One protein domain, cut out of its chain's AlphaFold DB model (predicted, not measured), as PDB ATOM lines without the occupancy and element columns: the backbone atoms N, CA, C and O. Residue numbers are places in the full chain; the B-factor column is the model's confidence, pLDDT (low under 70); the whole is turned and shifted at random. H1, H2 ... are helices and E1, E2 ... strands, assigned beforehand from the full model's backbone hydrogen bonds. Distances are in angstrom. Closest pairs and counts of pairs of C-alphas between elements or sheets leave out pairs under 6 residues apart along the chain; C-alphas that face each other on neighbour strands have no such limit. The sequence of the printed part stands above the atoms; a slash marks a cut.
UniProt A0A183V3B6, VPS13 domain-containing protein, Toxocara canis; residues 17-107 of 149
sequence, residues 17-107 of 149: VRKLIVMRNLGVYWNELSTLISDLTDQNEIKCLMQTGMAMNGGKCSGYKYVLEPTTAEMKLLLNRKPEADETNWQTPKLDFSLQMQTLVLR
ATOM      1  N   VAL A  17     129.930 149.225 -14.926       90.75
ATOM      2  CA  VAL A  17     128.854 150.205 -14.750       90.75
ATOM      3  C   VAL A  17     128.510 150.301 -13.272       90.75
ATOM      4  O   VAL A  17     128.114 149.313 -12.662       90.75
ATOM      5  N   ARG A  18     128.620 151.504 -12.709       93.44
ATOM      6  CA  ARG A  18     128.228 151.801 -11.327       93.44
ATOM      7  C   ARG A  18     126.986 152.681 -11.336       93.44
ATOM      8  O   ARG A  18     126.958 153.694 -12.031       93.44
ATOM      9  N   LYS A  19     125.957 152.291 -10.588       94.69
ATOM     10  CA  LYS A  19     124.719 153.060 -10.430       94.69
ATOM     11  C   LYS A  19     124.365 153.181  -8.958       94.69
ATOM     12  O   LYS A  19     124.415 152.199  -8.225       94.69
ATOM     13  N   LEU A  20     123.973 154.387  -8.564       95.50
ATOM     14  CA  LEU A  20     123.338 154.647  -7.283       95.50
ATOM     15  C   LEU A  20     121.844 154.850  -7.522       95.50
ATOM     16  O   LEU A  20     121.457 155.666  -8.357       95.50
ATOM     17  N   ILE A  21     121.018 154.078  -6.828       94.56
ATOM     18  CA  ILE A  21     119.567 154.072  -6.976       94.56
ATOM     19  C   ILE A  21     118.959 154.394  -5.617       94.56
ATOM     20  O   ILE A  21     119.261 153.744  -4.624       94.56
ATOM     21  N   VAL A  22     118.096 155.405  -5.581       93.56
ATOM     22  CA  VAL A  22     117.352 155.796  -4.383       93.56
ATOM     23  C   VAL A  22     115.874 155.582  -4.666       93.56
ATOM     24  O   VAL A  22     115.307 156.211  -5.557       93.56
ATOM     25  N   MET A  23     115.258 154.683  -3.911       91.25
ATOM     26  CA  MET A  23     113.836 154.374  -3.980       91.25
ATOM     27  C   MET A  23     113.155 154.986  -2.763       91.25
ATOM     28  O   MET A  23     113.500 154.676  -1.624       91.25
ATOM     29  N   ARG A  24     112.188 155.871  -3.002       90.00
ATOM     30  CA  ARG A  24     111.372 156.475  -1.947       90.00
ATOM     31  C   ARG A  24     109.994 155.843  -1.968       90.00
ATOM     32  O   ARG A  24     109.408 155.717  -3.038       90.00
ATOM     33  N   ASN A  25     109.481 155.511  -0.785       88.38
ATOM     34  CA  ASN A  25     108.131 154.983  -0.610       88.38
ATOM     35  C   ASN A  25     107.876 153.669  -1.382       88.38
ATOM     36  O   ASN A  25     106.803 153.468  -1.948       88.38
ATOM     37  N   LEU A  26     108.873 152.778  -1.424       88.06
ATOM     38  CA  LEU A  26     108.742 151.458  -2.037       88.06
ATOM     39  C   LEU A  26     107.910 150.561  -1.119       88.06
ATOM     40  O   LEU A  26     108.386 150.157  -0.060       88.06
ATOM     41  N   GLY A  27     106.685 150.246  -1.532       89.56
ATOM     42  CA  GLY A  27     105.805 149.297  -0.855       89.56
ATOM     43  C   GLY A  27     105.308 148.230  -1.821       89.56
ATOM     44  O   GLY A  27     105.131 148.493  -3.010       89.56
ATOM     45  N   VAL A  28     105.071 147.027  -1.304       91.88
ATOM     46  CA  VAL A  28     104.494 145.913  -2.067       91.88
ATOM     47  C   VAL A  28     103.214 145.490  -1.374       91.88
ATOM     48  O   VAL A  28     103.214 145.231  -0.170       91.88
ATOM     49  N   TYR A  29     102.120 145.420  -2.123       92.38
ATOM     50  CA  TYR A  29     100.830 144.960  -1.626       92.38
ATOM     51  C   TYR A  29     100.372 143.722  -2.383       92.38
ATOM     52  O   TYR A  29     100.759 143.496  -3.528       92.38
ATOM     53  N   TRP A  30      99.531 142.936  -1.722       93.12
ATOM     54  CA  TRP A  30      98.887 141.777  -2.316       93.12
ATOM     55  C   TRP A  30      97.443 141.721  -1.837       93.12
ATOM     56  O   TRP A  30      97.170 141.354  -0.692       93.12
ATOM     57  N   ASN A  31      96.522 142.131  -2.704       91.12
ATOM     58  CA  ASN A  31      95.098 142.124  -2.401       91.12
ATOM     59  C   ASN A  31      94.473 140.821  -2.902       91.12
ATOM     60  O   ASN A  31      94.608 140.468  -4.067       91.12
ATOM     61  N   GLU A  32      93.759 140.136  -2.018       83.44
ATOM     62  CA  GLU A  32      92.915 138.996  -2.386       83.44
ATOM     63  C   GLU A  32      91.651 139.500  -3.089       83.44
ATOM     64  O   GLU A  32      91.070 140.491  -2.640       83.44
ATOM     65  N   LEU A  33      91.205 138.796  -4.137       82.19
ATOM     66  CA  LEU A  33      89.925 139.040  -4.823       82.19
ATOM     67  C   LEU A  33      89.688 140.520  -5.186       82.19
ATOM     68  O   LEU A  33      88.586 141.044  -5.025       82.19
ATOM     69  N   SER A  34      90.728 141.219  -5.646       84.81
ATOM     70  CA  SER A  34      90.605 142.614  -6.067       84.81
ATOM     71  C   SER A  34      89.936 142.726  -7.432       84.81
ATOM     72  O   SER A  34      90.268 141.966  -8.340       84.81
ATOM     73  N   THR A  35      89.095 143.742  -7.606       85.00
ATOM     74  CA  THR A  35      88.647 144.183  -8.933       85.00
ATOM     75  C   THR A  35      89.858 144.586  -9.765       85.00
ATOM     76  O   THR A  35      90.697 145.369  -9.300       85.00
ATOM     77  N   LEU A  36      89.973 144.048 -10.975       87.38
ATOM     78  CA  LEU A  36      91.103 144.349 -11.836       87.38
ATOM     79  C   LEU A  36      90.851 145.663 -12.569       87.38
ATOM     80  O   LEU A  36      89.729 145.993 -12.941       87.38
ATOM     81  N   ILE A  37      91.928 146.396 -12.851       88.06
ATOM     82  CA  ILE A  37      91.845 147.595 -13.695       88.06
ATOM     83  C   ILE A  37      91.320 147.230 -15.095       88.06
ATOM     84  O   ILE A  37      90.664 148.040 -15.735       88.06
ATOM     85  N   SER A  38      91.575 145.999 -15.553       87.00
ATOM     86  CA  SER A  38      91.079 145.473 -16.829       87.00
ATOM     87  C   SER A  38      89.566 145.291 -16.887       87.00
ATOM     88  O   SER A  38      89.026 145.214 -17.986       87.00
ATOM     89  N   ASP A  39      88.893 145.200 -15.740       89.00
ATOM     90  CA  ASP A  39      87.439 145.027 -15.693       89.00
ATOM     91  C   ASP A  39      86.717 146.358 -15.972       89.00
ATOM     92  O   ASP A  39      85.531 146.382 -16.299       89.00
ATOM     93  N   LEU A  40      87.439 147.480 -15.867       89.56
ATOM     94  CA  LEU A  40      86.922 148.820 -16.105       89.56
ATOM     95  C   LEU A  40      86.942 149.152 -17.599       89.56
ATOM     96  O   LEU A  40      87.936 148.943 -18.292       89.56
ATOM     97  N   THR A  41      85.841 149.721 -18.093       90.38
ATOM     98  CA  THR A  41      85.718 150.148 -19.500       90.38
ATOM     99  C   THR A  41      85.971 151.650 -19.675       90.38
ATOM    100  O   THR A  41      86.402 152.079 -20.745       90.38
ATOM    101  N   ASP A  42      85.734 152.460 -18.637       93.75
ATOM    102  CA  ASP A  42      85.918 153.911 -18.706       93.75
ATOM    103  C   ASP A  42      87.373 154.335 -18.446       93.75
ATOM    104  O   ASP A  42      88.001 153.993 -17.442       93.75
ATOM    105  N   GLN A  43      87.907 155.160 -19.347       91.75
ATOM    106  CA  GLN A  43      89.281 155.647 -19.270       91.75
ATOM    107  C   GLN A  43      89.486 156.633 -18.111       91.75
ATOM    108  O   GLN A  43      90.584 156.700 -17.547       91.75
ATOM    109  N   ASN A  44      88.469 157.429 -17.768       92.25
ATOM    110  CA  ASN A  44      88.588 158.403 -16.683       92.25
ATOM    111  C   ASN A  44      88.584 157.705 -15.323       92.25
ATOM    112  O   ASN A  44      89.409 158.033 -14.469       92.25
ATOM    113  N   GLU A  45      87.735 156.693 -15.160       90.31
ATOM    114  CA  GLU A  45      87.723 155.828 -13.983       90.31
ATOM    115  C   GLU A  45      89.063 155.104 -13.781       90.31
ATOM    116  O   GLU A  45      89.625 155.149 -12.685       90.31
ATOM    117  N   ILE A  46      89.654 154.546 -14.848       91.62
ATOM    118  CA  ILE A  46      90.991 153.929 -14.787       91.62
ATOM    119  C   ILE A  46      92.045 154.934 -14.307       91.62
ATOM    120  O   ILE A  46      92.842 154.625 -13.418       91.62
ATOM    121  N   LYS A  47      92.059 156.152 -14.870       91.12
ATOM    122  CA  LYS A  47      93.000 157.205 -14.450       91.12
ATOM    123  C   LYS A  47      92.806 157.571 -12.981       91.12
ATOM    124  O   LYS A  47      93.795 157.688 -12.261       91.12
ATOM    125  N   CYS A  48      91.559 157.722 -12.543       89.25
ATOM    126  CA  CYS A  48      91.219 158.031 -11.158       89.25
ATOM    127  C   CYS A  48      91.697 156.924 -10.206       89.25
ATOM    128  O   CYS A  48      92.363 157.209  -9.208       89.25
ATOM    129  N   LEU A  49      91.445 155.655 -10.542       88.50
ATOM    130  CA  LEU A  49      91.873 154.508  -9.741       88.50
ATOM    131  C   LEU A  49      93.402 154.418  -9.658       88.50
ATOM    132  O   LEU A  49      93.949 154.225  -8.573       88.50
ATOM    133  N   MET A  50      94.104 154.622 -10.777       87.62
ATOM    134  CA  MET A  50      95.568 154.651 -10.794       87.62
ATOM    135  C   MET A  50      96.127 155.791  -9.939       87.62
ATOM    136  O   MET A  50      97.067 155.567  -9.184       87.62
ATOM    137  N   GLN A  51      95.546 156.991 -10.019       87.56
ATOM    138  CA  GLN A  51      95.962 158.138  -9.204       87.56
ATOM    139  C   GLN A  51      95.694 157.910  -7.713       87.56
ATOM    140  O   GLN A  51      96.539 158.231  -6.885       87.56
ATOM    141  N   THR A  52      94.556 157.307  -7.369       84.31
ATOM    142  CA  THR A  52      94.184 157.002  -5.977       84.31
ATOM    143  C   THR A  52      95.046 155.877  -5.390       84.31
ATOM    144  O   THR A  52      95.357 155.870  -4.198       84.31
ATOM    145  N   GLY A  53      95.477 154.936  -6.235       81.56
ATOM    146  CA  GLY A  53      96.405 153.868  -5.866       81.56
ATOM    147  C   GLY A  53      97.853 154.321  -5.680       81.56
ATOM    148  O   GLY A  53      98.671 153.563  -5.153       81.56
ATOM    149  N   MET A  54      98.191 155.547  -6.086       81.12
ATOM    150  CA  MET A  54      99.502 156.130  -5.825       81.12
ATOM    151  C   MET A  54      99.550 156.688  -4.405       81.12
ATOM    152  O   MET A  54      98.758 157.542  -4.011       81.12
ATOM    153  N   ALA A  55     100.532 156.233  -3.635       72.25
ATOM    154  CA  ALA A  55     100.768 156.739  -2.294       72.25
ATOM    155  C   ALA A  55     101.249 158.196  -2.340       72.25
ATOM    156  O   ALA A  55     102.395 158.481  -2.700       72.25
ATOM    157  N   MET A  56     100.372 159.124  -1.955       69.31
ATOM    158  CA  MET A  56     100.706 160.540  -1.817       69.31
ATOM    159  C   MET A  56     101.423 160.776  -0.477       69.31
ATOM    160  O   MET A  56     100.994 160.289   0.568       69.31
ATOM    161  N   ASN A  57     102.531 161.523  -0.497       65.81
ATOM    162  CA  ASN A  57     103.235 162.019   0.699       65.81
ATOM    163  C   ASN A  57     103.713 160.953   1.711       65.81
ATOM    164  O   ASN A  57     103.833 161.245   2.898       65.81
ATOM    165  N   GLY A  58     104.006 159.725   1.267       65.50
ATOM    166  CA  GLY A  58     104.523 158.662   2.146       65.50
ATOM    167  C   GLY A  58     103.462 157.975   3.016       65.50
ATOM    168  O   GLY A  58     103.808 157.197   3.903       65.50
ATOM    169  N   GLY A  59     102.178 158.253   2.775       72.06
ATOM    170  CA  GLY A  59     101.069 157.561   3.428       72.06
ATOM    171  C   GLY A  59     100.784 156.190   2.812       72.06
ATOM    172  O   GLY A  59     101.052 155.949   1.636       72.06
ATOM    173  N   LYS A  60     100.196 155.286   3.603       76.75
ATOM    174  CA  LYS A  60      99.619 154.032   3.095       76.75
ATOM    175  C   LYS A  60      98.305 154.353   2.387       76.75
ATOM    176  O   LYS A  60      97.449 155.014   2.974       76.75
ATOM    177  N   CYS A  61      98.121 153.863   1.166       81.38
ATOM    178  CA  CYS A  61      96.826 153.959   0.504       81.38
ATOM    179  C   CYS A  61      95.820 153.045   1.222       81.38
ATOM    180  O   CYS A  61      96.116 151.884   1.522       81.38
ATOM    181  N   SER A  62      94.628 153.564   1.516       78.62
ATOM    182  CA  SER A  62      93.549 152.781   2.122       78.62
ATOM    183  C   SER A  62      93.058 151.702   1.156       78.62
ATOM    184  O   SER A  62      92.901 151.969  -0.031       78.62
ATOM    185  N   GLY A  63      92.785 150.496   1.660       84.69
ATOM    186  CA  GLY A  63      92.286 149.375   0.849       84.69
ATOM    187  C   GLY A  63      93.370 148.448   0.287       84.69
ATOM    188  O   GLY A  63      93.039 147.421  -0.301       84.69
ATOM    189  N   TYR A  64      94.653 148.746   0.514       89.31
ATOM    190  CA  TYR A  64      95.757 147.854   0.151       89.31
ATOM    191  C   TYR A  64      96.254 147.042   1.348       89.31
ATOM    192  O   TYR A  64      96.585 147.580   2.408       89.31
ATOM    193  N   LYS A  65      96.352 145.725   1.160       91.56
ATOM    194  CA  LYS A  65      96.959 144.791   2.106       91.56
ATOM    195  C   LYS A  65      98.459 144.693   1.804       91.56
ATOM    196  O   LYS A  65      98.896 143.906   0.964       91.56
ATOM    197  N   TYR A  66      99.249 145.533   2.465       91.75
ATOM    198  CA  TYR A  66     100.700 145.582   2.269       91.75
ATOM    199  C   TYR A  66     101.398 144.329   2.807       91.75
ATOM    200  O   TYR A  66     101.231 143.987   3.974       91.75
ATOM    201  N   VAL A  67     102.208 143.703   1.949       94.19
ATOM    202  CA  VAL A  67     103.168 142.648   2.306       94.19
ATOM    203  C   VAL A  67     104.483 143.263   2.769       94.19
ATOM    204  O   VAL A  67     105.030 142.861   3.793       94.19
ATOM    205  N   LEU A  68     104.957 144.273   2.035       91.88
ATOM    206  CA  LEU A  68     106.067 145.140   2.412       91.88
ATOM    207  C   LEU A  68     105.508 146.543   2.614       91.88
ATOM    208  O   LEU A  68     104.981 147.145   1.672       91.88
ATOM    209  N   GLU A  69     105.608 147.057   3.838       90.25
ATOM    210  CA  GLU A  69     105.176 148.427   4.099       90.25
ATOM    211  C   GLU A  69     106.070 149.427   3.354       90.25
ATOM    212  O   GLU A  69     107.263 149.160   3.177       90.25
ATOM    213  N   PRO A  70     105.520 150.575   2.912       90.00
ATOM    214  CA  PRO A  70     106.300 151.542   2.162       90.00
ATOM    215  C   PRO A  70     107.552 151.992   2.924       90.00
ATOM    216  O   PRO A  70     107.464 152.504   4.040       90.00
ATOM    217  N   THR A  71     108.722 151.792   2.318       90.12
ATOM    218  CA  THR A  71     110.021 152.098   2.926       90.12
ATOM    219  C   THR A  71     110.939 152.831   1.954       90.12
ATOM    220  O   THR A  71     110.764 152.785   0.733       90.12
ATOM    221  N   THR A  72     111.918 153.549   2.498       91.31
ATOM    222  CA  THR A  72     112.961 154.204   1.703       91.31
ATOM    223  C   THR A  72     114.203 153.325   1.675       91.31
ATOM    224  O   THR A  72     114.648 152.822   2.711       91.31
ATOM    225  N   ALA A  73     114.759 153.153   0.478       92.12
ATOM    226  CA  ALA A  73     115.902 152.295   0.228       92.12
ATOM    227  C   ALA A  73     116.922 152.977  -0.690       92.12
ATOM    228  O   ALA A  73     116.564 153.594  -1.694       92.12
ATOM    229  N   GLU A  74     118.197 152.828  -0.365       95.06
ATOM    230  CA  GLU A  74     119.334 153.212  -1.192       95.06
ATOM    231  C   GLU A  74     120.062 151.954  -1.660       95.06
ATOM    232  O   GLU A  74     120.237 150.992  -0.919       95.06
ATOM    233  N   MET A  75     120.473 151.946  -2.916       94.69
ATOM    234  CA  MET A  75     120.973 150.770  -3.598       94.69
ATOM    235  C   MET A  75     122.187 151.143  -4.439       94.69
ATOM    236  O   MET A  75     122.110 151.978  -5.341       94.69
ATOM    237  N   LYS A  76     123.309 150.484  -4.168       95.75
ATOM    238  CA  LYS A  76     124.537 150.571  -4.959       95.75
ATOM    239  C   LYS A  76     124.608 149.346  -5.854       95.75
ATOM    240  O   LYS A  76     124.638 148.221  -5.365       95.75
ATOM    241  N   LEU A  77     124.606 149.579  -7.160       95.00
ATOM    242  CA  LEU A  77     124.661 148.550  -8.188       95.00
ATOM    243  C   LEU A  77     125.981 148.657  -8.943       95.00
ATOM    244  O   LEU A  77     126.288 149.698  -9.528       95.00
ATOM    245  N   LEU A  78     126.715 147.556  -8.980       93.06
ATOM    246  CA  LEU A  78     127.905 147.378  -9.791       93.06
ATOM    247  C   LEU A  78     127.642 146.243 -10.783       93.06
ATOM    248  O   LEU A  78     127.331 145.115 -10.415       93.06
ATOM    249  N   LEU A  79     127.731 146.563 -12.070       92.44
ATOM    250  CA  LEU A  79     127.556 145.615 -13.162       92.44
ATOM    251  C   LEU A  79     128.866 145.521 -13.939       92.44
ATOM    252  O   LEU A  79     129.231 146.442 -14.678       92.44
ATOM    253  N   ASN A  80     129.543 144.388 -13.803       90.69
ATOM    254  CA  ASN A  80     130.668 144.037 -14.650       90.69
ATOM    255  C   ASN A  80     130.136 143.429 -15.955       90.69
ATOM    256  O   ASN A  80     129.563 142.340 -15.977       90.69
ATOM    257  N   ARG A  81     130.282 144.158 -17.065       85.19
ATOM    258  CA  ARG A  81     129.731 143.738 -18.363       85.19
ATOM    259  C   ARG A  81     130.508 142.599 -19.017       85.19
ATOM    260  O   ARG A  81     129.923 141.902 -19.843       85.19
ATOM    261  N   LYS A  82     131.793 142.448 -18.685       83.31
ATOM    262  CA  LYS A  82     132.706 141.464 -19.282       83.31
ATOM    263  C   LYS A  82     133.638 140.886 -18.213       83.31
ATOM    264  O   LYS A  82     134.835 141.170 -18.245       83.31
ATOM    265  N   PRO A  83     133.102 140.103 -17.265       80.56
ATOM    266  CA  PRO A  83     133.912 139.467 -16.228       80.56
ATOM    267  C   PRO A  83     134.989 138.527 -16.802       80.56
ATOM    268  O   PRO A  83     136.036 138.365 -16.192       80.56
ATOM    269  N   GLU A  84     134.784 137.985 -18.007       79.31
ATOM    270  CA  GLU A  84     135.768 137.177 -18.741       79.31
ATOM    271  C   GLU A  84     136.967 137.965 -19.282       79.31
ATOM    272  O   GLU A  84     138.013 137.385 -19.558       79.31
ATOM    273  N   ALA A  85     136.803 139.274 -19.490       76.25
ATOM    274  CA  ALA A  85     137.848 140.163 -19.997       76.25
ATOM    275  C   ALA A  85     138.514 140.968 -18.874       76.25
ATOM    276  O   ALA A  85     139.424 141.754 -19.134       76.25
ATOM    277  N   ASP A  86     138.024 140.806 -17.648       67.75
ATOM    278  CA  ASP A  86     138.535 141.458 -16.462       67.75
ATOM    279  C   ASP A  86     139.778 140.685 -15.991       67.75
ATOM    280  O   ASP A  86     139.700 139.503 -15.658       67.75
ATOM    281  N   GLU A  87     140.948 141.338 -15.990       70.75
ATOM    282  CA  GLU A  87     142.252 140.767 -15.579       70.75
ATOM    283  C   GLU A  87     142.238 140.246 -14.118       70.75
ATOM    284  O   GLU A  87     143.206 139.661 -13.641       70.75
ATOM    285  N   THR A  88     141.119 140.424 -13.413       71.88
ATOM    286  CA  THR A  88     140.824 139.944 -12.061       71.88
ATOM    287  C   THR A  88     140.470 138.452 -11.967       71.88
ATOM    288  O   THR A  88     140.161 137.990 -10.871       71.88
ATOM    289  N   ASN A  89     140.515 137.676 -13.061       76.88
ATOM    290  CA  ASN A  89     140.248 136.225 -13.066       76.88
ATOM    291  C   ASN A  89     138.949 135.856 -12.322       76.88
ATOM    292  O   ASN A  89     138.951 135.043 -11.396       76.88
ATOM    293  N   TRP A  90     137.841 136.501 -12.697       76.00
ATOM    294  CA  TRP A  90     136.512 136.266 -12.114       76.00
ATOM    295  C   TRP A  90     136.360 136.601 -10.622       76.00
ATOM    296  O   TRP A  90     135.334 136.263 -10.033       76.00
ATOM    297  N   GLN A  91     137.322 137.292 -10.002       83.94
ATOM    298  CA  GLN A  91     137.164 137.749  -8.616       83.94
ATOM    299  C   GLN A  91     136.074 138.816  -8.473       83.94
ATOM    300  O   GLN A  91     135.382 138.853  -7.457       83.94
ATOM    301  N   THR A  92     135.884 139.660  -9.491       83.50
ATOM    302  CA  THR A  92     134.778 140.622  -9.513       83.50
ATOM    303  C   THR A  92     133.513 139.940 -10.036       83.50
ATOM    304  O   THR A  92     133.489 139.522 -11.201       83.50
ATOM    305  N   PRO A  93     132.429 139.850  -9.244       88.88
ATOM    306  CA  PRO A  93     131.185 139.258  -9.714       88.88
ATOM    307  C   PRO A  93     130.587 140.077 -10.864       88.88
ATOM    308  O   PRO A  93     130.749 141.295 -10.962       88.88
ATOM    309  N   LYS A  94     129.835 139.399 -11.735       89.69
ATOM    310  CA  LYS A  94     129.135 140.049 -12.854       89.69
ATOM    311  C   LYS A  94     128.151 141.117 -12.372       89.69
ATOM    312  O   LYS A  94     127.994 142.154 -13.011       89.69
ATOM    313  N   LEU A  95     127.483 140.841 -11.260       91.56
ATOM    314  CA  LEU A  95     126.492 141.699 -10.635       91.56
ATOM    315  C   LEU A  95     126.793 141.745  -9.140       91.56
ATOM    316  O   LEU A  95     126.790 140.704  -8.487       91.56
ATOM    317  N   ASP A  96     127.028 142.939  -8.622       91.69
ATOM    318  CA  ASP A  96     127.115 143.216  -7.194       91.69
ATOM    319  C   ASP A  96     126.081 144.287  -6.841       91.69
ATOM    320  O   ASP A  96     125.889 145.280  -7.550       91.69
ATOM    321  N   PHE A  97     125.351 144.027  -5.769       93.19
ATOM    322  CA  PHE A  97     124.215 144.808  -5.332       93.19
ATOM    323  C   PHE A  97     124.266 144.930  -3.815       93.19
ATOM    324  O   PHE A  97     124.200 143.939  -3.091       93.19
ATOM    325  N   SER A  98     124.340 146.168  -3.339       93.88
ATOM    326  CA  SER A  98     124.304 146.500  -1.918       93.88
ATOM    327  C   SER A  98     123.100 147.388  -1.639       93.88
ATOM    328  O   SER A  98     123.008 148.495  -2.170       93.88
ATOM    329  N   LEU A  99     122.188 146.906  -0.798       93.12
ATOM    330  CA  LEU A  99     120.943 147.582  -0.439       93.12
ATOM    331  C   LEU A  99     120.985 148.035   1.015       93.12
ATOM    332  O   LEU A  99     121.253 147.244   1.916       93.12
ATOM    333  N   GLN A 100     120.684 149.307   1.235       93.44
ATOM    334  CA  GLN A 100     120.525 149.922   2.542       93.44
ATOM    335  C   GLN A 100     119.083 150.406   2.673       93.44
ATOM    336  O   GLN A 100     118.609 151.214   1.880       93.44
ATOM    337  N   MET A 101     118.368 149.889   3.666       89.56
ATOM    338  CA  MET A 101     116.971 150.227   3.946       89.56
ATOM    339  C   MET A 101     116.860 150.804   5.354       89.56
ATOM    340  O   MET A 101     117.561 150.345   6.250       89.56
ATOM    341  N   GLN A 102     115.980 151.789   5.552       86.25
ATOM    342  CA  GLN A 102     115.748 152.363   6.885       86.25
ATOM    343  C   GLN A 102     115.046 151.367   7.814       86.25
ATOM    344  O   GLN A 102     115.589 150.995   8.849       86.25
ATOM    345  N   THR A 103     113.856 150.911   7.417       87.81
ATOM    346  CA  THR A 103     113.056 149.960   8.196       87.81
ATOM    347  C   THR A 103     112.418 148.951   7.256       87.81
ATOM    348  O   THR A 103     111.736 149.333   6.303       87.81
ATOM    349  N   LEU A 104     112.621 147.665   7.532       90.44
ATOM    350  CA  LEU A 104     111.977 146.571   6.813       90.44
ATOM    351  C   LEU A 104     110.809 146.043   7.652       90.44
ATOM    352  O   LEU A 104     111.027 145.393   8.672       90.44
ATOM    353  N   VAL A 105     109.575 146.314   7.221       90.69
ATOM    354  CA  VAL A 105     108.366 145.777   7.862       90.69
ATOM    355  C   VAL A 105     107.661 144.848   6.886       90.69
ATOM    356  O   VAL A 105     107.131 145.292   5.867       90.69
ATOM    357  N   LEU A 106     107.661 143.556   7.217       92.69
ATOM    358  CA  LEU A 106     106.991 142.511   6.452       92.69
ATOM    359  C   LEU A 106     105.764 142.015   7.212       92.69
ATOM    360  O   LEU A 106     105.860 141.633   8.381       92.69
ATOM    361  N   ARG A 107     104.611 142.009   6.546       92.31
ATOM    362  CA  ARG A 107     103.346 141.542   7.116       92.31
ATOM    363  C   ARG A 107     102.626 140.669   6.105       92.31
ATOM    364  O   ARG A 107     102.122 141.165   5.112       92.31
TER     365      ARG A 107
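Overview. This is residues 17 to 107 of the 149 residues of the protein "VPS13 domain-containing protein" of Toxocara canis (UniProt A0A183V3B6). A long, twisted ribbon of three strands has the loop of residues 81 to 94 at one end and a lone helix, H1, beyond the other. The 91 printed residues run E1 H1 E2 E3; the sheet's order is E1 E2 E3, all antiparallel. The class is mixed, with under half of the residues in named elements. The whole is extended, radius of gyration of the C-alphas 19.2 A, spans 57 by 31 by 23 A.

Arrangement. Inner strand E2, residues 66 to 80, bends by 86 degrees at residue 70. Edge strand E1, residues 17 to 29, is antiparallel to it at 169 degrees; N 21 and O 75, 2.8 A, are within hydrogen-bond range. E2 and edge strand E3, residues 95 to 101, form a hairpin; N 76 and O 98, 2.8 A, are within hydrogen-bond range. H1, residues 43 to 52, is not on the sheet; its O i to N i+4 pairs are all within range.

Along the chain. E2 measures 34.4 A, E1 31.4 A from C-alpha 17 (128.854, 150.205, -14.750), E3 19.4 A to C-alpha 101 (116.971, 150.227, 3.946), H1 14.2 A.

Size, cuts and confidence. The farthest C-alphas, Asp 42 and Glu 87, are 57.9 A apart. The printed part has no cut; its three links are long. Residues 56 to 58 and 86 have pLDDT under 70.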